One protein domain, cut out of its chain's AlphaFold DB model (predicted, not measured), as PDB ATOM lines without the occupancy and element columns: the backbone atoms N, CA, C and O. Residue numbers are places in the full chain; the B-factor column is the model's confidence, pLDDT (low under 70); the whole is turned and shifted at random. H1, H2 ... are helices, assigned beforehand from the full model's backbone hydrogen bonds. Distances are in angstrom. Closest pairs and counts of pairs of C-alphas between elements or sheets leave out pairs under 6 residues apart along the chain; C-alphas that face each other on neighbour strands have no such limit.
ATOM      1  N   THR A   4       2.824  12.599  -5.728       74.06
ATOM      2  CA  THR A   4       3.127  13.977  -6.131       74.06
ATOM      3  C   THR A   4       4.632  14.270  -6.086       74.06
ATOM      4  O   THR A   4       5.155  14.825  -7.050       74.06
ATOM      5  N   LEU A   5       5.356  13.827  -5.045       75.44
ATOM      6  CA  LEU A   5       6.810  13.993  -4.930       75.44
ATOM      7  C   LEU A   5       7.526  13.322  -6.105       75.44
ATOM      8  O   LEU A   5       8.346  13.942  -6.776       75.44
ATOM      9  N   ILE A   6       7.176  12.067  -6.394       77.12
ATOM     10  CA  ILE A   6       7.765  11.288  -7.493       77.12
ATOM     11  C   ILE A   6       7.462  11.938  -8.851       77.12
ATOM     12  O   ILE A   6       8.346  12.028  -9.701       77.12
ATOM     13  N   GLU A   7       6.238  12.432  -9.057       74.94
ATOM     14  CA  GLU A   7       5.836  13.112 -10.294       74.94
ATOM     15  C   GLU A   7       6.575  14.448 -10.485       74.94
ATOM     16  O   GLU A   7       7.094  14.701 -11.572       74.94
ATOM     17  N   ILE A   8       6.731  15.258  -9.434       74.75
ATOM     18  CA  ILE A   8       7.513  16.507  -9.471       74.75
ATOM     19  C   ILE A   8       8.995  16.210  -9.741       74.75
ATOM     20  O   ILE A   8       9.599  16.829 -10.618       74.75
ATOM     21  N   MET A   9       9.576  15.220  -9.060       78.19
ATOM     22  CA  MET A   9      10.980  14.829  -9.235       78.19
ATOM     23  C   MET A   9      11.259  14.220 -10.622       78.19
ATOM     24  O   MET A   9      12.353  14.409 -11.164       78.19
ATOM     25  N   ALA A  10      10.278  13.548 -11.236       74.88
ATOM     26  CA  ALA A  10      10.357  13.049 -12.611       74.88
ATOM     27  C   ALA A  10      10.196  14.158 -13.663       74.88
ATOM     28  O   ALA A  10      10.934  14.170 -14.651       74.88
ATOM     29  N   LEU A  11       9.286  15.115 -13.443       74.75
ATOM     30  CA  LEU A  11       9.152  16.308 -14.286       74.75
ATOM     31  C   LEU A  11      10.424  17.161 -14.245       74.75
ATOM     32  O   LEU A  11      10.887  17.602 -15.295       74.75
ATOM     33  N   LEU A  12      11.038  17.317 -13.067       75.19
ATOM     34  CA  LEU A  12      12.336  17.971 -12.916       75.19
ATOM     35  C   LEU A  12      13.423  17.277 -13.725       75.19
ATOM     36  O   LEU A  12      14.045  17.907 -14.578       75.19
ATOM     37  N   GLY A  13      13.589  15.965 -13.538       73.00
ATOM     38  CA  GLY A  13      14.547  15.178 -14.313       73.00
ATOM     39  C   GLY A  13      14.328  15.264 -15.829       73.00
ATOM     40  O   GLY A  13      15.288  15.163 -16.586       73.00
ATOM     41  N   ALA A  14      13.093  15.481 -16.294       73.06
ATOM     42  CA  ALA A  14      12.777  15.622 -17.715       73.06
ATOM     43  C   ALA A  14      13.143  16.993 -18.322       73.06
ATOM     44  O   ALA A  14      13.337  17.058 -19.533       73.06
ATOM     45  N   GLN A  15      13.252  18.056 -17.513       70.25
ATOM     46  CA  GLN A  15      13.638  19.410 -17.956       70.25
ATOM     47  C   GLN A  15      15.159  19.657 -17.922       70.25
ATOM     48  O   GLN A  15      15.637  20.673 -18.422       70.25
ATOM     49  N   LEU A  16      15.928  18.743 -17.326       77.12
ATOM     50  CA  LEU A  16      17.387  18.818 -17.251       77.12
ATOM     51  C   LEU A  16      18.066  18.415 -18.572       77.12
ATOM     52  O   LEU A  16      17.535  17.617 -19.350       77.12
ATOM     53  N   SER A  17      19.283  18.927 -18.798       76.94
ATOM     54  CA  SER A  17      20.157  18.475 -19.890       76.94
ATOM     55  C   SER A  17      20.460  16.974 -19.770       76.94
ATOM     56  O   SER A  17      20.278  16.371 -18.710       76.94
ATOM     57  N   LYS A  18      20.925  16.334 -20.852       75.50
ATOM     58  CA  LYS A  18      21.206  14.885 -20.836       75.50
ATOM     59  C   LYS A  18      22.263  14.517 -19.789       75.50
ATOM     60  O   LYS A  18      22.083  13.506 -19.109       75.50
ATOM     61  N   GLU A  19      23.310  15.333 -19.630       76.94
ATOM     62  CA  GLU A  19      24.305  15.149 -18.570       76.94
ATOM     63  C   GLU A  19      23.706  15.409 -17.180       76.94
ATOM     64  O   GLU A  19      23.730  14.509 -16.338       76.94
ATOM     65  N   ALA A  20      23.079  16.574 -16.953       77.06
ATOM     66  CA  ALA A  20      22.502  16.923 -15.649       77.06
ATOM     67  C   ALA A  20      21.458  15.898 -15.181       77.06
ATOM     68  O   ALA A  20      21.448  15.512 -14.016       77.06
ATOM     69  N   ARG A  21      20.611  15.397 -16.092       80.19
ATOM     70  CA  ARG A  21      19.617  14.354 -15.808       80.19
ATOM     71  C   ARG A  21      20.266  13.047 -15.361       80.19
ATOM     72  O   ARG A  21      19.747  12.407 -14.448       80.19
ATOM     73  N   LYS A  22      21.366  12.632 -15.998       83.25
ATOM     74  CA  LYS A  22      22.096  11.415 -15.616       83.25
ATOM     75  C   LYS A  22      22.638  11.560 -14.193       83.25
ATOM     76  O   LYS A  22      22.335  10.726 -13.345       83.25
ATOM     77  N   THR A  23      23.353  12.651 -13.922       82.31
ATOM     78  CA  THR A  23      23.929  12.938 -12.601       82.31
ATOM     79  C   THR A  23      22.849  13.058 -11.525       82.31
ATOM     80  O   THR A  23      22.976  12.452 -10.467       82.31
ATOM     81  N   TYR A  24      21.742  13.748 -11.816       83.69
ATOM     82  CA  TYR A  24      20.570  13.854 -10.943       83.69
ATOM     83  C   TYR A  24      20.005  12.478 -10.560       83.69
ATOM     84  O   TYR A  24      19.896  12.169  -9.375       83.69
ATOM     85  N   LEU A  25      19.728  11.604 -11.539       83.06
ATOM     86  CA  LEU A  25      19.256  10.237 -11.273       83.06
ATOM     87  C   LEU A  25      20.288   9.393 -10.501       83.06
ATOM     88  O   LEU A  25      19.908   8.500  -9.750       83.06
ATOM     89  N   ASP A  26      21.585   9.668 -10.650       84.00
ATOM     90  CA  ASP A  26      22.666   9.004  -9.907       84.00
ATOM     91  C   ASP A  26      22.919   9.564  -8.497       84.00
ATOM     92  O   ASP A  26      23.752   9.008  -7.769       84.00
ATOM     93  N   ILE A  27      22.203  10.618  -8.095       84.50
ATOM     94  CA  ILE A  27      22.197  11.176  -6.735       84.50
ATOM     95  C   ILE A  27      20.964  10.726  -5.938       84.50
ATOM     96  O   ILE A  27      21.071  10.544  -4.726       84.50
ATOM     97  N   LEU A  28      19.806  10.554  -6.587       82.88
ATOM     98  CA  LEU A  28      18.550  10.248  -5.890       82.88
ATOM     99  C   LEU A  28      18.654   8.984  -5.007       82.88
ATOM    100  O   LEU A  28      19.241   7.987  -5.445       82.88
ATOM    101  N   PRO A  29      18.031   8.982  -3.807       79.56
ATOM    102  CA  PRO A  29      17.896   7.784  -2.982       79.56
ATOM    103  C   PRO A  29      17.336   6.610  -3.799       79.56
ATOM    104  O   PRO A  29      16.436   6.830  -4.613       79.56
ATOM    105  N   PRO A  30      17.807   5.364  -3.594       74.06
ATOM    106  CA  PRO A  30      17.410   4.222  -4.423       74.06
ATOM    107  C   PRO A  30      15.894   3.982  -4.416       74.06
ATOM    108  O   PRO A  30      15.322   3.641  -5.446       74.06
ATOM    109  N   THR A  31      15.233   4.270  -3.289       75.56
ATOM    110  CA  THR A  31      13.770   4.253  -3.136       75.56
ATOM    111  C   THR A  31      13.049   5.164  -4.134       75.56
ATOM    112  O   THR A  31      12.016   4.784  -4.669       75.56
ATOM    113  N   ILE A  32      13.584   6.361  -4.395       78.88
ATOM    114  CA  ILE A  32      13.009   7.343  -5.327       78.88
ATOM    115  C   ILE A  32      13.489   7.067  -6.755       78.88
ATOM    116  O   ILE A  32      12.723   7.212  -7.708       78.88
ATOM    117  N   LYS A  33      14.761   6.679  -6.915       79.38
ATOM    118  CA  LYS A  33      15.436   6.526  -8.209       79.38
ATOM    119  C   LYS A  33      14.695   5.579  -9.146       79.38
ATOM    120  O   LYS A  33      14.499   5.928 -10.312       79.38
ATOM    121  N   ASP A  34      14.283   4.415  -8.652       73.94
ATOM    122  CA  ASP A  34      13.637   3.398  -9.483       73.94
ATOM    123  C   ASP A  34      12.245   3.850  -9.944       73.94
ATOM    124  O   ASP A  34      11.920   3.721 -11.128       73.94
ATOM    125  N   GLU A  35      11.454   4.467  -9.061       73.38
ATOM    126  CA  GLU A  35      10.131   4.991  -9.414       73.38
ATOM    127  C   GLU A  35      10.221   6.196 -10.365       73.38
ATOM    128  O   GLU A  35       9.533   6.227 -11.385       73.38
ATOM    129  N   VAL A  36      11.122   7.151 -10.108       75.38
ATOM    130  CA  VAL A  36      11.351   8.317 -10.983       75.38
ATOM    131  C   VAL A  36      11.870   7.898 -12.366       75.38
ATOM    132  O   VAL A  36      11.468   8.474 -13.379       75.38
ATOM    133  N   SER A  37      12.719   6.869 -12.438       68.31
ATOM    134  CA  SER A  37      13.240   6.349 -13.711       68.31
ATOM    135  C   SER A  37      12.158   5.648 -14.538       68.31
ATOM    136  O   SER A  37      12.108   5.823 -15.756       68.31
ATOM    137  N   GLN A  38      11.262   4.893 -13.891       69.00
ATOM    138  CA  GLN A  38      10.145   4.201 -14.550       69.00
ATOM    139  C   GLN A  38       9.015   5.148 -14.980       69.00
ATOM    140  O   GLN A  38       8.333   4.885 -15.972       69.00
ATOM    141  N   ARG A  39       8.815   6.254 -14.251       66.06
ATOM    142  CA  ARG A  39       7.699   7.199 -14.432       66.06
ATOM    143  C   ARG A  39       8.036   8.408 -15.315       66.06
ATOM    144  O   ARG A  39       7.251   9.351 -15.384       66.06
ATOM    145  N   ALA A  40       9.183   8.386 -16.002       54.31
ATOM    146  CA  ALA A  40       9.556   9.402 -16.987       54.31
ATOM    147  C   ALA A  40       8.405   9.633 -17.995       54.31
ATOM    148  O   ALA A  40       7.838   8.660 -18.501       54.31
ATOM    149  N   PRO A  41       8.030  10.894 -18.285       49.31
ATOM    150  CA  PRO A  41       6.689  11.207 -18.767       49.31
ATOM    151  C   PRO A  41       6.386  10.605 -20.144       49.31
ATOM    152  O   PRO A  41       6.842  11.095 -21.178       49.31
ATOM    153  N   ARG A  42       5.519   9.586 -20.163       37.94
ATOM    154  CA  ARG A  42       4.659   9.316 -21.320       37.94
ATOM    155  C   ARG A  42       3.595  10.408 -21.337       37.94
ATOM    156  O   ARG A  42       2.854  10.542 -20.370       37.94
ATOM    157  N   ALA A  52      -1.865  22.484 -11.666       39.81
ATOM    158  CA  ALA A  52      -1.714  23.794 -11.027       39.81
ATOM    159  C   ALA A  52      -0.279  24.000 -10.515       39.81
ATOM    160  O   ALA A  52       0.333  25.028 -10.811       39.81
ATOM    161  N   GLY A  53       0.294  22.991  -9.847       39.41
ATOM    162  CA  GLY A  53       1.708  22.979  -9.462       39.41
ATOM    163  C   GLY A  53       2.626  23.052 -10.684       39.41
ATOM    164  O   GLY A  53       3.374  24.010 -10.836       39.41
ATOM    165  N   GLY A  54       2.520  22.105 -11.620       38.66
ATOM    166  CA  GLY A  54       3.406  21.993 -12.787       38.66
ATOM    167  C   GLY A  54       3.344  23.161 -13.784       38.66
ATOM    168  O   GLY A  54       4.373  23.545 -14.340       38.66
ATOM    169  N   GLN A  55       2.179  23.784 -13.997       35.41
ATOM    170  CA  GLN A  55       2.092  25.023 -14.787       35.41
ATOM    171  C   GLN A  55       2.601  26.244 -14.010       35.41
ATOM    172  O   GLN A  55       3.074  27.198 -14.631       35.41
ATOM    173  N   THR A  56       2.554  26.217 -12.675       45.53
ATOM    174  CA  THR A  56       3.237  27.218 -11.846       45.53
ATOM    175  C   THR A  56       4.750  27.017 -11.902       45.53
ATOM    176  O   THR A  56       5.445  28.005 -12.087       45.53
ATOM    177  N   LEU A  57       5.262  25.777 -11.921       43.38
ATOM    178  CA  LEU A  57       6.685  25.498 -12.168       43.38
ATOM    179  C   LEU A  57       7.140  26.064 -13.520       43.38
ATOM    180  O   LEU A  57       8.132  26.781 -13.575       43.38
ATOM    181  N   LEU A  58       6.388  25.836 -14.603       41.53
ATOM    182  CA  LEU A  58       6.697  26.430 -15.912       41.53
ATOM    183  C   LEU A  58       6.669  27.971 -15.895       41.53
ATOM    184  O   LEU A  58       7.482  28.606 -16.567       41.53
ATOM    185  N   LYS A  59       5.774  28.592 -15.114       45.50
ATOM    186  CA  LYS A  59       5.743  30.055 -14.951       45.50
ATOM    187  C   LYS A  59       6.898  30.572 -14.100       45.50
ATOM    188  O   LYS A  59       7.508  31.555 -14.504       45.50
ATOM    189  N   GLU A  60       7.240  29.906 -13.003       49.78
ATOM    190  CA  GLU A  60       8.337  30.269 -12.099       49.78
ATOM    191  C   GLU A  60       9.699  30.133 -12.803       49.78
ATOM    192  O   GLU A  60      10.496  31.071 -12.784       49.78
ATOM    193  N   PHE A  61       9.899  29.048 -13.565       43.62
ATOM    194  CA  PHE A  61      11.038  28.867 -14.477       43.62
ATOM    195  C   PHE A  61      11.130  29.990 -15.524       43.62
ATOM    196  O   PHE A  61      12.225  30.407 -15.896       43.62
ATOM    197  N   SER A  62       9.993  30.492 -16.023       40.34
ATOM    198  CA  SER A  62       9.992  31.539 -17.054       40.34
ATOM    199  C   SER A  62      10.175  32.955 -16.490       40.34
ATOM    200  O   SER A  62      10.883  33.767 -17.083       40.34
ATOM    201  N   GLN A  63       9.567  33.282 -15.346       43.72
ATOM    202  CA  GLN A  63       9.492  34.661 -14.853       43.72
ATOM    203  C   GLN A  63      10.812  35.146 -14.244       43.72
ATOM    204  O   GLN A  63      11.187  36.293 -14.500       43.72
ATOM    205  N   ASP A  64      11.571  34.278 -13.564       45.53
ATOM    206  CA  ASP A  64      12.918  34.624 -13.077       45.53
ATOM    207  C   ASP A  64      13.874  34.960 -14.243       45.53
ATOM    208  O   ASP A  64      14.683  35.886 -14.137       45.53
ATOM    209  N   GLY A  92       9.783  30.646  -2.051       52.91
ATOM    210  CA  GLY A  92       8.687  30.124  -2.881       52.91
ATOM    211  C   GLY A  92       9.013  28.897  -3.726       52.91
ATOM    212  O   GLY A  92       8.255  27.938  -3.700       52.91
ATOM    213  N   SER A  93      10.141  28.877  -4.446       69.56
ATOM    214  CA  SER A  93      10.342  27.780  -5.405       69.56
ATOM    215  C   SER A  93      10.620  26.446  -4.712       69.56
ATOM    216  O   SER A  93      11.733  26.216  -4.217       69.56
ATOM    217  N   LEU A  94       9.618  25.563  -4.728       74.44
ATOM    218  CA  LEU A  94       9.694  24.155  -4.327       74.44
ATOM    219  C   LEU A  94      10.844  23.443  -5.046       74.44
ATOM    220  O   LEU A  94      11.597  22.686  -4.442       74.44
ATOM    221  N   VAL A  95      11.045  23.750  -6.326       76.00
ATOM    222  CA  VAL A  95      12.108  23.155  -7.144       76.00
ATOM    223  C   VAL A  95      13.490  23.495  -6.612       76.00
ATOM    224  O   VAL A  95      14.311  22.596  -6.431       76.00
ATOM    225  N   GLY A  96      13.739  24.765  -6.289       79.38
ATOM    226  CA  GLY A  96      14.996  25.165  -5.658       79.38
ATOM    227  C   GLY A  96      15.221  24.478  -4.305       79.38
ATOM    228  O   GLY A  96      16.367  24.243  -3.931       79.38
ATOM    229  N   ALA A  97      14.156  24.122  -3.573       81.12
ATOM    230  CA  ALA A  97      14.246  23.448  -2.276       81.12
ATOM    231  C   ALA A  97      14.621  21.974  -2.450       81.12
ATOM    232  O   ALA A  97      15.610  21.524  -1.876       81.12
ATOM    233  N   LEU A  98      13.887  21.259  -3.310       83.94
ATOM    234  CA  LEU A  98      14.157  19.862  -3.645       83.94
ATOM    235  C   LEU A  98      15.566  19.704  -4.243       83.94
ATOM    236  O   LEU A  98      16.320  18.849  -3.790       83.94
ATOM    237  N   LEU A  99      15.975  20.569  -5.181       85.94
ATOM    238  CA  LEU A  99      17.332  20.543  -5.746       85.94
ATOM    239  C   LEU A  99      18.420  20.857  -4.706       85.94
ATOM    240  O   LEU A  99      19.480  20.233  -4.753       85.94
ATOM    241  N   SER A 100      18.171  21.762  -3.749       88.19
ATOM    242  CA  SER A 100      19.122  22.029  -2.653       88.19
ATOM    243  C   SER A 100      19.307  20.801  -1.764       88.19
ATOM    244  O   SER A 100      20.443  20.414  -1.503       88.19
ATOM    245  N   LEU A 101      18.213  20.144  -1.361       86.56
ATOM    246  CA  LEU A 101      18.270  18.906  -0.577       86.56
ATOM    247  C   LEU A 101      18.968  17.770  -1.331       86.56
ATOM    248  O   LEU A 101      19.810  17.085  -0.757       86.56
ATOM    249  N   VAL A 102      18.685  17.607  -2.627       87.19
ATOM    250  CA  VAL A 102      19.376  16.632  -3.488       87.19
ATOM    251  C   VAL A 102      20.882  16.905  -3.522       87.19
ATOM    252  O   VAL A 102      21.661  15.973  -3.350       87.19
ATOM    253  N   CYS A 103      21.309  18.161  -3.690       88.44
ATOM    254  CA  CYS A 103      22.733  18.511  -3.716       88.44
ATOM    255  C   CYS A 103      23.418  18.324  -2.353       88.44
ATOM    256  O   CYS A 103      24.558  17.872  -2.308       88.44
ATOM    257  N   LEU A 104      22.732  18.630  -1.248       88.25
ATOM    258  CA  LEU A 104      23.266  18.485   0.111       88.25
ATOM    259  C   LEU A 104      23.288  17.041   0.621       88.25
ATOM    260  O   LEU A 104      24.155  16.683   1.413       88.25
ATOM    261  N   GLY A 105      22.364  16.198   0.157       84.06
ATOM    262  CA  GLY A 105      22.373  14.764   0.442       84.06
ATOM    263  C   GLY A 105      23.435  13.985  -0.346       84.06
ATOM    264  O   GLY A 105      23.740  12.845   0.012       84.06
ATOM    265  N   ALA A 106      23.993  14.582  -1.404       85.94
ATOM    266  CA  ALA A 106      24.917  13.952  -2.341       85.94
ATOM    267  C   ALA A 106      26.393  14.001  -1.899       85.94
ATOM    268  O   ALA A 106      26.816  14.908  -1.183       85.94
ATOM    269  N   PRO A 107      27.246  13.107  -2.438       88.19
ATOM    270  CA  PRO A 107      28.688  13.336  -2.470       88.19
ATOM    271  C   PRO A 107      29.006  14.650  -3.200       88.19
ATOM    272  O   PRO A 107      28.534  14.855  -4.321       88.19
ATOM    273  N   ARG A 108      29.846  15.509  -2.601       89.62
ATOM    274  CA  ARG A 108      30.134  16.875  -3.094       89.62
ATOM    275  C   ARG A 108      30.509  16.935  -4.578       89.62
ATOM    276  O   ARG A 108      30.043  17.825  -5.273       89.62
ATOM    277  N   GLN A 109      31.268  15.961  -5.078       88.12
ATOM    278  CA  GLN A 109      31.665  15.885  -6.489       88.12
ATOM    279  C   GLN A 109      30.466  15.675  -7.436       88.12
ATOM    280  O   GLN A 109      30.339  16.385  -8.424       88.12
ATOM    281  N   LYS A 110      29.510  14.800  -7.085       88.81
ATOM    282  CA  LYS A 110      28.266  14.638  -7.861       88.81
ATOM    283  C   LYS A 110      27.369  15.876  -7.775       88.81
ATOM    284  O   LYS A 110      26.722  16.228  -8.756       88.81
ATOM    285  N   ALA A 111      27.308  16.523  -6.608       90.56
ATOM    286  CA  ALA A 111      26.586  17.786  -6.455       90.56
ATOM    287  C   ALA A 111      27.186  18.874  -7.355       90.56
ATOM    288  O   ALA A 111      26.443  19.598  -8.010       90.56
ATOM    289  N   ALA A 112      28.517  18.941  -7.434       90.81
ATOM    290  CA  ALA A 112      29.246  19.859  -8.294       90.81
ATOM    291  C   ALA A 112      28.953  19.608  -9.778       90.81
ATOM    292  O   ALA A 112      28.557  20.537 -10.480       90.81
ATOM    293  N   ASP A 113      29.044  18.350 -10.223       89.25
ATOM    294  CA  ASP A 113      28.672  17.936 -11.579       89.25
ATOM    295  C   ASP A 113      27.227  18.340 -11.909       89.25
ATOM    296  O   ASP A 113      26.958  18.868 -12.988       89.25
ATOM    297  N   LEU A 114      26.281  18.122 -10.985       89.50
ATOM    298  CA  LEU A 114      24.886  18.515 -11.182       89.50
ATOM    299  C   LEU A 114      24.760  20.037 -11.312       89.50
ATOM    300  O   LEU A 114      24.207  20.500 -12.305       89.50
ATOM    301  N   VAL A 115      25.293  20.804 -10.351       89.56
ATOM    302  CA  VAL A 115      25.271  22.278 -10.356       89.56
ATOM    303  C   VAL A 115      25.869  22.822 -11.653       89.56
ATOM    304  O   VAL A 115      25.242  23.649 -12.311       89.56
ATOM    305  N   GLY A 116      27.032  22.326 -12.064       87.06
ATOM    306  CA  GLY A 116      27.735  22.785 -13.256       87.06
ATOM    307  C   GLY A 116      26.947  22.622 -14.563       87.06
ATOM    308  O   GLY A 116      26.988  23.504 -15.416       87.06
ATOM    309  N   HIS A 117      26.140  21.562 -14.689       86.44
ATOM    310  CA  HIS A 117      25.311  21.311 -15.878       86.44
ATOM    311  C   HIS A 117      23.892  21.919 -15.803       86.44
ATOM    312  O   HIS A 117      23.091  21.718 -16.725       86.44
ATOM    313  N   LEU A 118      23.544  22.648 -14.732       86.00
ATOM    314  CA  LEU A 118      22.279  23.390 -14.639       86.00
ATOM    315  C   LEU A 118      22.309  24.697 -15.458       86.00
ATOM    316  O   LEU A 118      23.359  25.311 -15.622       86.00
ATOM    317  N   PRO A 119      21.148  25.206 -15.912       81.81
ATOM    318  CA  PRO A 119      21.037  26.564 -16.439       81.81
ATOM    319  C   PRO A 119      21.480  27.621 -15.414       81.81
ATOM    320  O   PRO A 119      21.088  27.546 -14.247       81.81
ATOM    321  N   ALA A 120      22.204  28.652 -15.861       78.25
ATOM    322  CA  ALA A 120      22.768  29.713 -15.013       78.25
ATOM    323  C   ALA A 120      21.780  30.321 -13.997       78.25
ATOM    324  O   ALA A 120      22.100  30.500 -12.824       78.25
ATOM    325  N   TRP A 121      20.536  30.572 -14.408       75.94
ATOM    326  CA  TRP A 121      19.512  31.144 -13.530       75.94
ATOM    327  C   TRP A 121      19.093  30.203 -12.375       75.94
ATOM    328  O   TRP A 121      18.742  30.698 -11.301       75.94
ATOM    329  N   ILE A 122      19.201  28.873 -12.546       82.69
ATOM    330  CA  ILE A 122      19.062  27.890 -11.454       82.69
ATOM    331  C   ILE A 122      20.351  27.828 -10.636       82.69
ATOM    332  O   ILE A 122      20.269  27.834  -9.411       82.69
ATOM    333  N   GLN A 123      21.527  27.805 -11.280       86.19
ATOM    334  CA  GLN A 123      22.834  27.757 -10.602       86.19
ATOM    335  C   GLN A 123      22.930  28.836  -9.518       86.19
ATOM    336  O   GLN A 123      23.116  28.521  -8.343       86.19
ATOM    337  N   GLY A 124      22.678  30.093  -9.894       85.56
ATOM    338  CA  GLY A 124      22.700  31.215  -8.961       85.56
ATOM    339  C   GLY A 124      21.634  31.139  -7.866       85.56
ATOM    340  O   GLY A 124      21.883  31.566  -6.742       85.56
ATOM    341  N   GLN A 125      20.451  30.577  -8.138       84.19
ATOM    342  CA  GLN A 125      19.410  30.389  -7.117       84.19
ATOM    343  C   GLN A 125      19.787  29.292  -6.108       84.19
ATOM    344  O   GLN A 125      19.579  29.460  -4.906       84.19
ATOM    345  N   LEU A 126      20.336  28.183  -6.600       88.50
ATOM    346  CA  LEU A 126      20.707  26.993  -5.841       88.50
ATOM    347  C   LEU A 126      21.898  27.266  -4.917       88.50
ATOM    348  O   LEU A 126      21.812  26.999  -3.721       88.50
ATOM    349  N   VAL A 127      22.970  27.870  -5.438       90.56
ATOM    350  CA  VAL A 127      24.160  28.216  -4.644       90.56
ATOM    351  C   VAL A 127      23.807  29.227  -3.552       90.56
ATOM    352  O   VAL A 127      24.130  28.985  -2.393       90.56
ATOM    353  N   ASN A 128      23.059  30.291  -3.872       88.62
ATOM    354  CA  ASN A 128      22.584  31.249  -2.864       88.62
ATOM    355  C   ASN A 128      21.702  30.588  -1.789       88.62
ATOM    356  O   ASN A 128      21.806  30.924  -0.609       88.62
ATOM    357  N   ARG A 129      20.844  29.630  -2.167       87.75
ATOM    358  CA  ARG A 129      19.985  28.913  -1.211       87.75
ATOM    359  C   ARG A 129      20.785  27.990  -0.292       87.75
ATOM    360  O   ARG A 129      20.474  27.931   0.891       87.75
ATOM    361  N   ILE A 130      21.816  27.315  -0.797       90.56
ATOM    362  CA  ILE A 130      22.719  26.495   0.026       90.56
ATOM    363  C   ILE A 130      23.594  27.378   0.933       90.56
ATOM    364  O   ILE A 130      23.825  27.030   2.090       90.56
ATOM    365  N   ALA A 131      24.058  28.524   0.427       90.44
ATOM    366  CA  ALA A 131      24.978  29.414   1.128       90.44
ATOM    367  C   ALA A 131      24.329  30.216   2.269       90.44
ATOM    368  O   ALA A 131      24.939  30.343   3.327       90.44
ATOM    369  N   SER A 132      23.110  30.735   2.077       85.00
ATOM    370  CA  SER A 132      22.411  31.561   3.082       85.00
ATOM    371  C   SER A 132      21.232  30.875   3.763       85.00
ATOM    372  O   SER A 132      20.727  31.379   4.762       85.00
ATOM    373  N   GLY A 133      20.729  29.782   3.192       79.19
ATOM    374  CA  GLY A 133      19.554  29.095   3.707       79.19
ATOM    375  C   GLY A 133      19.878  28.175   4.877       79.19
ATOM    376  O   GLY A 133      20.973  27.636   5.005       79.19
ATOM    377  N   ASN A 134      18.862  27.936   5.694       78.38
ATOM    378  CA  ASN A 134      18.757  26.756   6.538       78.38
ATOM    379  C   ASN A 134      17.414  26.066   6.226       78.38
ATOM    380  O   ASN A 134      16.537  26.640   5.571       78.38
ATOM    381  N   MET A 135      17.226  24.840   6.716       75.19
ATOM    382  CA  MET A 135      15.991  24.083   6.475       75.19
ATOM    383  C   MET A 135      14.717  24.798   6.974       75.19
ATOM    384  O   MET A 135      13.643  24.667   6.379       75.19
ATOM    385  N   LEU A 136      14.817  25.574   8.056       73.31
ATOM    386  CA  LEU A 136      13.681  26.283   8.643       73.31
ATOM    387  C   LEU A 136      13.214  27.444   7.751       73.31
ATOM    388  O   LEU A 136      12.017  27.677   7.625       73.31
ATOM    389  N   ASP A 137      14.135  28.135   7.084       72.25
ATOM    390  CA  ASP A 137      13.807  29.230   6.164       72.25
ATOM    391  C   ASP A 137      13.313  28.721   4.803       72.25
ATOM    392  O   ASP A 137      12.471  29.356   4.167       72.25
ATOM    393  N   ILE A 138      13.763  27.534   4.387       71.25
ATOM    394  CA  ILE A 138      13.246  26.846   3.198       71.25
ATOM    395  C   ILE A 138      11.809  26.372   3.425       71.25
ATOM    396  O   ILE A 138      10.944  26.656   2.601       71.25
ATOM    397  N   SER A 139      11.530  25.710   4.552       69.88
ATOM    398  CA  SER A 139      10.177  25.241   4.894       69.88
ATOM    399  C   SER A 139       9.197  26.391   5.159       69.88
ATOM    400  O   SER A 139       8.067  26.345   4.678       69.88
ATOM    401  N   ARG A 140       9.622  27.470   5.836       70.44
ATOM    402  CA  ARG A 140       8.810  28.693   6.024       70.44
ATOM    403  C   ARG A 140       8.455  29.412   4.725       70.44
ATOM    404  O   ARG A 140       7.509  30.195   4.712       70.44
ATOM    405  N   GLY A 141       9.241  29.207   3.670       67.62
ATOM    406  CA  GLY A 141       9.048  29.863   2.385       67.62
ATOM    407  C   GLY A 141       8.086  29.158   1.431       67.62
ATOM    408  O   GLY A 141       7.892  29.664   0.329       67.62
ATOM    409  N   LEU A 142       7.532  28.010   1.824       73.19
ATOM    410  CA  LEU A 142       6.715  27.121   0.998       73.19
ATOM    411  C   LEU A 142       5.278  27.033   1.527       73.19
ATOM    412  O   LEU A 142       5.017  27.294   2.703       73.19
ATOM    413  N   ALA A 143       4.328  26.639   0.675       75.88
ATOM    414  CA  ALA A 143       2.988  26.301   1.146       75.88
ATOM    415  C   ALA A 143       3.033  25.032   2.033       75.88
ATOM    416  O   ALA A 143       3.891  24.177   1.819       75.88
ATOM    417  N   PRO A 144       2.097  24.835   2.984       76.50
ATOM    418  CA  PRO A 144       2.076  23.644   3.840       76.50
ATOM    419  C   PRO A 144       2.243  22.289   3.113       76.50
ATOM    420  O   PRO A 144       3.125  21.537   3.522       76.50
ATOM    421  N   PRO A 145       1.522  21.980   2.008       74.00
ATOM    422  CA  PRO A 145       1.730  20.714   1.293       74.00
ATOM    423  C   PRO A 145       3.090  20.637   0.581       74.00
ATOM    424  O   PRO A 145       3.615  19.554   0.366       74.00
ATOM    425  N   GLU A 146       3.693  21.768   0.213       75.81
ATOM    426  CA  GLU A 146       5.018  21.806  -0.417       75.81
ATOM    427  C   GLU A 146       6.131  21.572   0.615       75.81
ATOM    428  O   GLU A 146       7.106  20.878   0.329       75.81
ATOM    429  N   ALA A 147       5.966  22.097   1.833       76.88
ATOM    430  CA  ALA A 147       6.865  21.838   2.954       76.88
ATOM    431  C   ALA A 147       6.838  20.357   3.385       76.88
ATOM    432  O   ALA A 147       7.891  19.794   3.680       76.88
ATOM    433  N   GLU A 148       5.669  19.705   3.353       80.75
ATOM    434  CA  GLU A 148       5.533  18.261   3.608       80.75
ATOM    435  C   GLU A 148       6.333  17.414   2.600       80.75
ATOM    436  O   GLU A 148       7.036  16.487   3.003       80.75
ATOM    437  N   LEU A 149       6.314  17.765   1.307       79.25
ATOM    438  CA  LEU A 149       7.101  17.078   0.267       79.25
ATOM    439  C   LEU A 149       8.615  17.242   0.464       79.25
ATOM    440  O   LEU A 149       9.390  16.319   0.206       79.25
ATOM    441  N   VAL A 150       9.039  18.419   0.927       82.06
ATOM    442  CA  VAL A 150      10.445  18.735   1.216       82.06
ATOM    443  C   VAL A 150      10.936  17.963   2.449       82.06
ATOM    444  O   VAL A 150      12.030  17.400   2.405       82.06
ATOM    445  N   GLU A 151      10.124  17.831   3.504       83.44
ATOM    446  CA  GLU A 151      10.436  16.960   4.651       83.44
ATOM    447  C   GLU A 151      10.364  15.453   4.296       83.44
ATOM    448  O   GLU A 151      11.190  14.681   4.784       83.44
ATOM    449  N   GLU A 152       9.466  15.000   3.403       82.19
ATOM    450  CA  GLU A 152       9.445  13.592   2.945       82.19
ATOM    451  C   GLU A 152      10.702  13.226   2.134       82.19
ATOM    452  O   GLU A 152      11.242  12.124   2.296       82.19
ATOM    453  N   LEU A 153      11.198  14.128   1.278       82.06
ATOM    454  CA  LEU A 153      12.473  13.932   0.581       82.06
ATOM    455  C   LEU A 153      13.635  13.887   1.581       82.06
ATOM    456  O   LEU A 153      14.463  12.975   1.540       82.06
ATOM    457  N   ARG A 154      13.668  14.843   2.511       84.31
ATOM    458  CA  ARG A 154      14.688  14.949   3.557       84.31
ATOM    459  C   ARG A 154      14.775  13.710   4.440       84.31
ATOM    460  O   ARG A 154      15.872  13.225   4.688       84.31
ATOM    461  N   ALA A 155      13.640  13.145   4.848       83.75
ATOM    462  CA  ALA A 155      13.593  11.909   5.630       83.75
ATOM    463  C   ALA A 155      14.226  10.699   4.906       83.75
ATOM    464  O   ALA A 155      14.579   9.712   5.553       83.75
ATOM    465  N   GLN A 156      14.381  10.763   3.578       79.62
ATOM    466  CA  GLN A 156      15.038   9.739   2.758       79.62
ATOM    467  C   GLN A 156      16.501  10.071   2.431       79.62
ATOM    468  O   GLN A 156      17.285   9.170   2.128       79.62
ATOM    469  N   CYS A 157      16.895  11.342   2.519       75.56
ATOM    470  CA  CYS A 157      18.288  11.768   2.485       75.56
ATOM    471  C   CYS A 157      18.957  11.435   3.829       75.56
ATOM    472  O   CYS A 157      18.983  12.240   4.752       75.56
ATOM    473  N   SER A 158      19.549  10.243   3.940       60.59
ATOM    474  CA  SER A 158      20.193   9.733   5.168       60.59
ATOM    475  C   SER A 158      21.456  10.488   5.628       60.59
ATOM    476  O   SER A 158      22.156  10.025   6.528       60.59
ATOM    477  N   THR A 159      21.794  11.609   4.991       69.00
ATOM    478  CA  THR A 159      23.028  12.378   5.197       69.00
ATOM    479  C   THR A 159      22.729  13.612   6.049       69.00
ATOM    480  O   THR A 159      21.726  14.289   5.837       69.00
ATOM    481  N   ARG A 160      23.606  13.946   7.003       69.81
ATOM    482  CA  ARG A 160      23.489  15.192   7.775       69.81
ATOM    483  C   ARG A 160      23.733  16.387   6.850       69.81
ATOM    484  O   ARG A 160      24.845  16.569   6.371       69.81
ATOM    485  N   GLU A 161      22.703  17.196   6.633       80.00
ATOM    486  CA  GLU A 161      22.775  18.403   5.807       80.00
ATOM    487  C   GLU A 161      23.737  19.438   6.409       80.00
ATOM    488  O   GLU A 161      23.507  19.962   7.503       80.00
ATOM    489  N   GLU A 162      24.794  19.769   5.674       84.19
ATOM    490  CA  GLU A 162      25.658  20.909   5.972       84.19
ATOM    491  C   GLU A 162      25.172  22.114   5.159       84.19
ATOM    492  O   GLU A 162      25.375  22.171   3.951       84.19
ATOM    493  N   TRP A 163      24.520  23.076   5.806       88.44
ATOM    494  CA  TRP A 163      24.128  24.350   5.190       88.44
ATOM    495  C   TRP A 163      25.226  25.414   5.378       88.44
ATOM    496  O   TRP A 163      26.093  25.272   6.244       88.44
ATOM    497  N   GLY A 164      25.185  26.494   4.595       90.06
ATOM    498  CA  GLY A 164      26.061  27.658   4.754       90.06
ATOM    499  C   GLY A 164      27.124  27.820   3.661       90.06
ATOM    500  O   GLY A 164      27.421  26.896   2.898       90.06
ATOM    501  N   ALA A 165      27.748  29.000   3.611       90.19
ATOM    502  CA  ALA A 165      28.730  29.375   2.589       90.19
ATOM    503  C   ALA A 165      29.911  28.386   2.451       90.19
ATOM    504  O   ALA A 165      30.330  28.082   1.336       90.19
ATOM    505  N   LYS A 166      30.388  27.793   3.559       89.56
ATOM    506  CA  LYS A 166      31.419  26.733   3.550       89.56
ATOM    507  C   LYS A 166      30.973  25.461   2.811       89.56
ATOM    508  O   LYS A 166      31.793  24.820   2.155       89.56
ATOM    509  N   SER A 167      29.693  25.097   2.902       90.88
ATOM    510  CA  SER A 167      29.129  23.942   2.193       90.88
ATOM    511  C   SER A 167      28.969  24.236   0.704       90.88
ATOM    512  O   SER A 167      29.453  23.472  -0.128       90.88
ATOM    513  N   ALA A 168      28.412  25.407   0.369       92.31
ATOM    514  CA  ALA A 168      28.320  25.886  -1.009       92.31
ATOM    515  C   ALA A 168      29.700  25.909  -1.693       92.31
ATOM    516  O   ALA A 168      29.867  25.304  -2.749       92.31
ATOM    517  N   ALA A 169      30.717  26.502  -1.059       90.88
ATOM    518  CA  ALA A 169      32.089  26.502  -1.567       90.88
ATOM    519  C   ALA A 169      32.681  25.085  -1.701       90.88
ATOM    520  O   ALA A 169      33.387  24.791  -2.664       90.88
ATOM    521  N   GLY A 170      32.358  24.180  -0.770       89.50
ATOM    522  CA  GLY A 170      32.747  22.770  -0.837       89.50
ATOM    523  C   GLY A 170      32.112  21.994  -1.997       89.50
ATOM    524  O   GLY A 170      32.718  21.030  -2.464       89.50
ATOM    525  N   ILE A 171      30.931  22.405  -2.470       92.00
ATOM    526  CA  ILE A 171      30.314  21.896  -3.705       92.00
ATOM    527  C   ILE A 171      30.980  22.547  -4.922       92.00
ATOM    528  O   ILE A 171      31.400  21.836  -5.827       92.00
ATOM    529  N   LEU A 172      31.150  23.873  -4.933       90.88
ATOM    530  CA  LEU A 172      31.767  24.590  -6.057       90.88
ATOM    531  C   LEU A 172      33.194  24.113  -6.369       90.88
ATOM    532  O   LEU A 172      33.527  23.956  -7.538       90.88
ATOM    533  N   ARG A 173      34.012  23.789  -5.356       87.81
ATOM    534  CA  ARG A 173      35.360  23.218  -5.558       87.81
ATOM    535  C   ARG A 173      35.351  21.854  -6.263       87.81
ATOM    536  O   ARG A 173      36.367  21.434  -6.801       87.81
ATOM    537  N   GLY A 174      34.223  21.143  -6.270       86.62
ATOM    538  CA  GLY A 174      34.084  19.899  -7.028       86.62
ATOM    539  C   GLY A 174      33.936  20.103  -8.541       86.62
ATOM    540  O   GLY A 174      34.008  19.118  -9.273       86.62
ATOM    541  N   ILE A 175      33.711  21.337  -9.014       87.94
ATOM    542  CA  ILE A 175      33.550  21.649 -10.439       87.94
ATOM    543  C   ILE A 175      34.944  21.693 -11.076       87.94
ATOM    544  O   ILE A 175      35.689  22.649 -10.891       87.94
ATOM    545  N   GLY A 176      35.298  20.644 -11.824       77.38
ATOM    546  CA  GLY A 176      36.623  20.516 -12.446       77.38
ATOM    547  C   GLY A 176      36.860  21.398 -13.681       77.38
ATOM    548  O   GLY A 176      38.000  21.527 -14.117       77.38
ATOM    549  N   ASP A 177      35.810  21.993 -14.251       83.81
ATOM    550  CA  ASP A 177      35.891  22.924 -15.382       83.81
ATOM    551  C   ASP A 177      35.841  24.375 -14.872       83.81
ATOM    552  O   ASP A 177      34.848  24.816 -14.289       83.81
ATOM    553  N   GLN A 178      36.921  25.125 -15.108       79.31
ATOM    554  CA  GLN A 178      37.056  26.516 -14.673       79.31
ATOM    555  C   GLN A 178      36.020  27.450 -15.316       79.31
ATOM    556  O   GLN A 178      35.502  28.326 -14.627       79.31
ATOM    557  N   GLY A 179      35.662  27.252 -16.590       81.94
ATOM    558  CA  GLY A 179      34.654  28.079 -17.264       81.94
ATOM    559  C   GLY A 179      33.243  27.803 -16.737       81.94
ATOM    560  O   GLY A 179      32.435  28.715 -16.561       81.94
ATOM    561  N   MET A 180      32.965  26.543 -16.394       85.94
ATOM    562  CA  MET A 180      31.721  26.142 -15.732       85.94
ATOM    563  C   MET A 180      31.621  26.720 -14.310       85.94
ATOM    564  O   MET A 180      30.566  27.229 -13.926       85.94
ATOM    565  N   LEU A 181      32.718  26.700 -13.544       86.38
ATOM    566  CA  LEU A 181      32.798  27.327 -12.222       86.38
ATOM    567  C   LEU A 181      32.614  28.852 -12.307       86.38
ATOM    568  O   LEU A 181      31.833  29.417 -11.538       86.38
ATOM    569  N   GLU A 182      33.268  29.516 -13.263       84.31
ATOM    570  CA  GLU A 182      33.118  30.954 -13.507       84.31
ATOM    571  C   GLU A 182      31.662  31.319 -13.838       84.31
ATOM    572  O   GLU A 182      31.120  32.261 -13.258       84.31
ATOM    573  N   GLN A 183      30.987  30.542 -14.697       86.94
ATOM    574  CA  GLN A 183      29.568  30.738 -15.013       86.94
ATOM    575  C   GLN A 183      28.687  30.652 -13.756       86.94
ATOM    576  O   GLN A 183      27.842  31.525 -13.537       86.94
ATOM    577  N   VAL A 184      28.888  29.629 -12.917       88.88
ATOM    578  CA  VAL A 184      28.129  29.446 -11.668       88.88
ATOM    579  C   VAL A 184      28.347  30.626 -10.716       88.88
ATOM    580  O   VAL A 184      27.393  31.114 -10.107       88.88
ATOM    581  N   VAL A 185      29.581  31.120 -10.610       88.44
ATOM    582  CA  VAL A 185      29.934  32.248  -9.737       88.44
ATOM    583  C   VAL A 185      29.373  33.569 -10.263       88.44
ATOM    584  O   VAL A 185      28.719  34.274  -9.493       88.44
ATOM    585  N   LYS A 186      29.491  33.860 -11.568       87.38
ATOM    586  CA  LYS A 186      28.827  35.011 -12.216       87.38
ATOM    587  C   LYS A 186      27.314  34.991 -11.978       87.38
ATOM    588  O   LYS A 186      26.732  36.004 -11.603       87.38
ATOM    589  N   ALA A 187      26.677  33.831 -12.141       86.12
ATOM    590  CA  ALA A 187      25.237  33.679 -11.941       86.12
ATOM    591  C   ALA A 187      24.798  33.816 -10.472       86.12
ATOM    592  O   ALA A 187      23.686  34.270 -10.195       86.12
ATOM    593  N   THR A 188      25.657  33.429  -9.526       88.00
ATOM    594  CA  THR A 188      25.402  33.565  -8.084       88.00
ATOM    595  C   THR A 188      25.563  35.015  -7.631       88.00
ATOM    596  O   THR A 188      24.662  35.528  -6.961       88.00
ATOM    597  N   ALA A 189      26.638  35.687  -8.064       86.19
ATOM    598  CA  ALA A 189      26.896  37.111  -7.836       86.19
ATOM    599  C   ALA A 189      25.734  37.977  -8.347       86.19
ATOM    600  O   ALA A 189      25.064  38.636  -7.556       86.19
ATOM    601  N   ALA A 190      25.355  37.810  -9.621       85.81
ATOM    602  CA  ALA A 190      24.248  38.531 -10.261       85.81
ATOM    603  C   ALA A 190      22.878  38.399  -9.555       85.81
ATOM    604  O   ALA A 190      21.949  39.143  -9.876       85.81
ATOM    605  N   ARG A 191      22.725  37.453  -8.614       83.31
ATOM    606  CA  ARG A 191      21.543  37.323  -7.749       83.31
ATOM    607  C   ARG A 191      21.774  37.840  -6.322       83.31
ATOM    608  O   ARG A 191      20.816  38.339  -5.730       83.31
ATOM    609  N   ASN A 192      22.980  37.708  -5.761       84.00
ATOM    610  CA  ASN A 192      23.372  38.296  -4.474       84.00
ATOM    611  C   ASN A 192      24.907  38.326  -4.289       84.00
ATOM    612  O   ASN A 192      25.502  37.359  -3.804       84.00
ATOM    613  N   ASP A 193      25.536  39.460  -4.604       85.06
ATOM    614  CA  ASP A 193      26.993  39.635  -4.515       85.06
ATOM    615  C   ASP A 193      27.558  39.354  -3.116       85.06
ATOM    616  O   ASP A 193      28.588  38.700  -2.996       85.06
ATOM    617  N   LYS A 194      26.859  39.762  -2.047       87.12
ATOM    618  CA  LYS A 194      27.324  39.579  -0.655       87.12
ATOM    619  C   LYS A 194      27.474  38.110  -0.277       87.12
ATOM    620  O   LYS A 194      28.410  37.722   0.412       87.12
ATOM    621  N   VAL A 195      26.547  37.282  -0.745       86.56
ATOM    622  CA  VAL A 195      26.576  35.839  -0.490       86.56
ATOM    623  C   VAL A 195      27.625  35.169  -1.364       86.56
ATOM    624  O   VAL A 195      28.290  34.239  -0.913       86.56
ATOM    625  N   MET A 196      27.842  35.663  -2.586       87.38
ATOM    626  CA  MET A 196      28.962  35.192  -3.394       87.38
ATOM    627  C   MET A 196      30.312  35.574  -2.769       87.38
ATOM    628  O   MET A 196      31.212  34.744  -2.776       87.38
ATOM    629  N   GLU A 197      30.454  36.754  -2.163       84.31
ATOM    630  CA  GLU A 197      31.649  37.154  -1.406       84.31
ATOM    631  C   GLU A 197      31.897  36.208  -0.214       84.31
ATOM    632  O   GLU A 197      32.992  35.659  -0.067       84.31
ATOM    633  N   GLU A 198      30.874  35.912   0.597       86.88
ATOM    634  CA  GLU A 198      30.948  34.908   1.675       86.88
ATOM    635  C   GLU A 198      31.352  33.512   1.162       86.88
ATOM    636  O   GLU A 198      32.165  32.828   1.784       86.88
ATOM    637  N   VAL A 199      30.836  33.082   0.006       88.62
ATOM    638  CA  VAL A 199      31.208  31.800  -0.615       88.62
ATOM    639  C   VAL A 199      32.639  31.836  -1.168       88.62
ATOM    640  O   VAL A 199      33.386  30.882  -0.953       88.62
ATOM    641  N   GLN A 200      33.065  32.930  -1.810       83.00
ATOM    642  CA  GLN A 200      34.435  33.121  -2.308       83.00
ATOM    643  C   GLN A 200      35.462  33.064  -1.175       83.00
ATOM    644  O   GLN A 200      36.503  32.423  -1.325       83.00
ATOM    645  N   ASN A 201      35.140  33.633  -0.009       81.62
ATOM    646  CA  ASN A 201      35.973  33.531   1.189       81.62
ATOM    647  C   ASN A 201      36.274  32.067   1.589       81.62
ATOM    648  O   ASN A 201      37.335  31.797   2.157       81.62
ATOM    649  N   HIS A 202      35.380  31.125   1.266       85.38
ATOM    650  CA  HIS A 202      35.514  29.695   1.560       85.38
ATOM    651  C   HIS A 202      35.945  28.817   0.370       85.38
ATOM    652  O   HIS A 202      36.093  27.604   0.553       85.38
ATOM    653  N   LEU A 203      36.140  29.378  -0.831       83.38
ATOM    654  CA  LEU A 203      36.622  28.619  -1.993       83.38
ATOM    655  C   LEU A 203      38.083  28.200  -1.823       83.38
ATOM    656  O   LEU A 203      38.379  27.017  -1.980       83.38
TER     657      LEU A 203
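This is residues 4 to 42, 52 to 64 and 92 to 203 of the 558 residues of the protein "FliG_C domain-containing protein" of Gemmatimonadetes bacterium (UniProt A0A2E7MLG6). Short helices, mostly crossing one another, make a rounded cluster with H5 in its middle, where H6, H7 and H9 pack on it. H10, H11 and H12 cover H6 and H7 at one end, H1, H2 and H3 form a group at the other end with H2 packed on H6, and H4 lies loosely at one side. The printed part has 164 residues with twelve named helices, H1 to H12 in order along the chain, and no named strand; the class is all helix. The whole is compact, with a radius of gyration of the C-alphas of 14.7 A and spans of 42 by 33 by 31 A.

H1, residues 4 to 15, begins at C-alpha 4 (3.127, 13.977, -6.131) and is 16.7 A long. H2 is residues 18 to 25 and H3 residues 30 to 38. H4, residues 52 to 64, is 18.3 A long. H5, residues 94 to 105, is 16.5 A long and begins at C-alpha 94 (9.694, 24.155, -4.327). H6 is residues 108 to 116, and H7, residues 120 to 132, is 18.2 A long. H8 is residues 135 to 140, H9 residues 144 to 154 and H10 residues 165 to 172. H11, residues 178 to 189, is 16.2 A long. H12, residues 193 to 201, ends at C-alpha 201 (35.973, 33.531, 1.189).

H6 and H7 are the hub, touching five helices each. They form a hairpin but only just touch, with 3 pairs of C-alphas within 8 A, Val 115 and Gln 123 the closest at 6.0 A. H7 touches H11, closest C-alphas Gly 124 and Thr 188 at 3.7 A. H10 touches H12 about perpendicular at 77 degrees, closest C-alphas Ala 165 and Val 199 at 4.7 A. With residues 96 to 100 alone H5 touches H7, at a steep tilt of 64 degrees, closest C-alphas Gly 96 and Leu 126 at 6.0 A. H5 touches H9 at a shallow tilt of 18 degrees, the same way, closest C-alphas Leu 98 and Val 150 at 6.2 A. H8 and H9, a hairpin, only just touch, with 3 pairs of C-alphas within 8 A, Ser 139 and Ala 147 the closest at 5.1 A. H2 touches H6, closest C-alphas Ala 20 and Leu 114 at 5.3 A. H1 touches H3 with residues 6 to 10 alone, closest C-alphas Ala 10 and Val 36 at 5.1 A. H4 touches no helix; its Asp 64 C-alpha is 7.5 A from that of Trp 121. Every O i to N i+4 pair is within hydrogen-bond range in each helix but H3, 4 of 5, and H7, 8 of 9.

The two C-alphas farthest apart, those of Arg 42 and Asn 201, are 45.5 A apart. Residues 43 to 51 and 65 to 91 are not printed; the gaps between C-alphas are 18.9 A and 11.9 A. No link printed whole is long. The mean pLDDT of the printed part is 77.8, and 26 residues are under 70, among them 37 to 42 and 52 to 64.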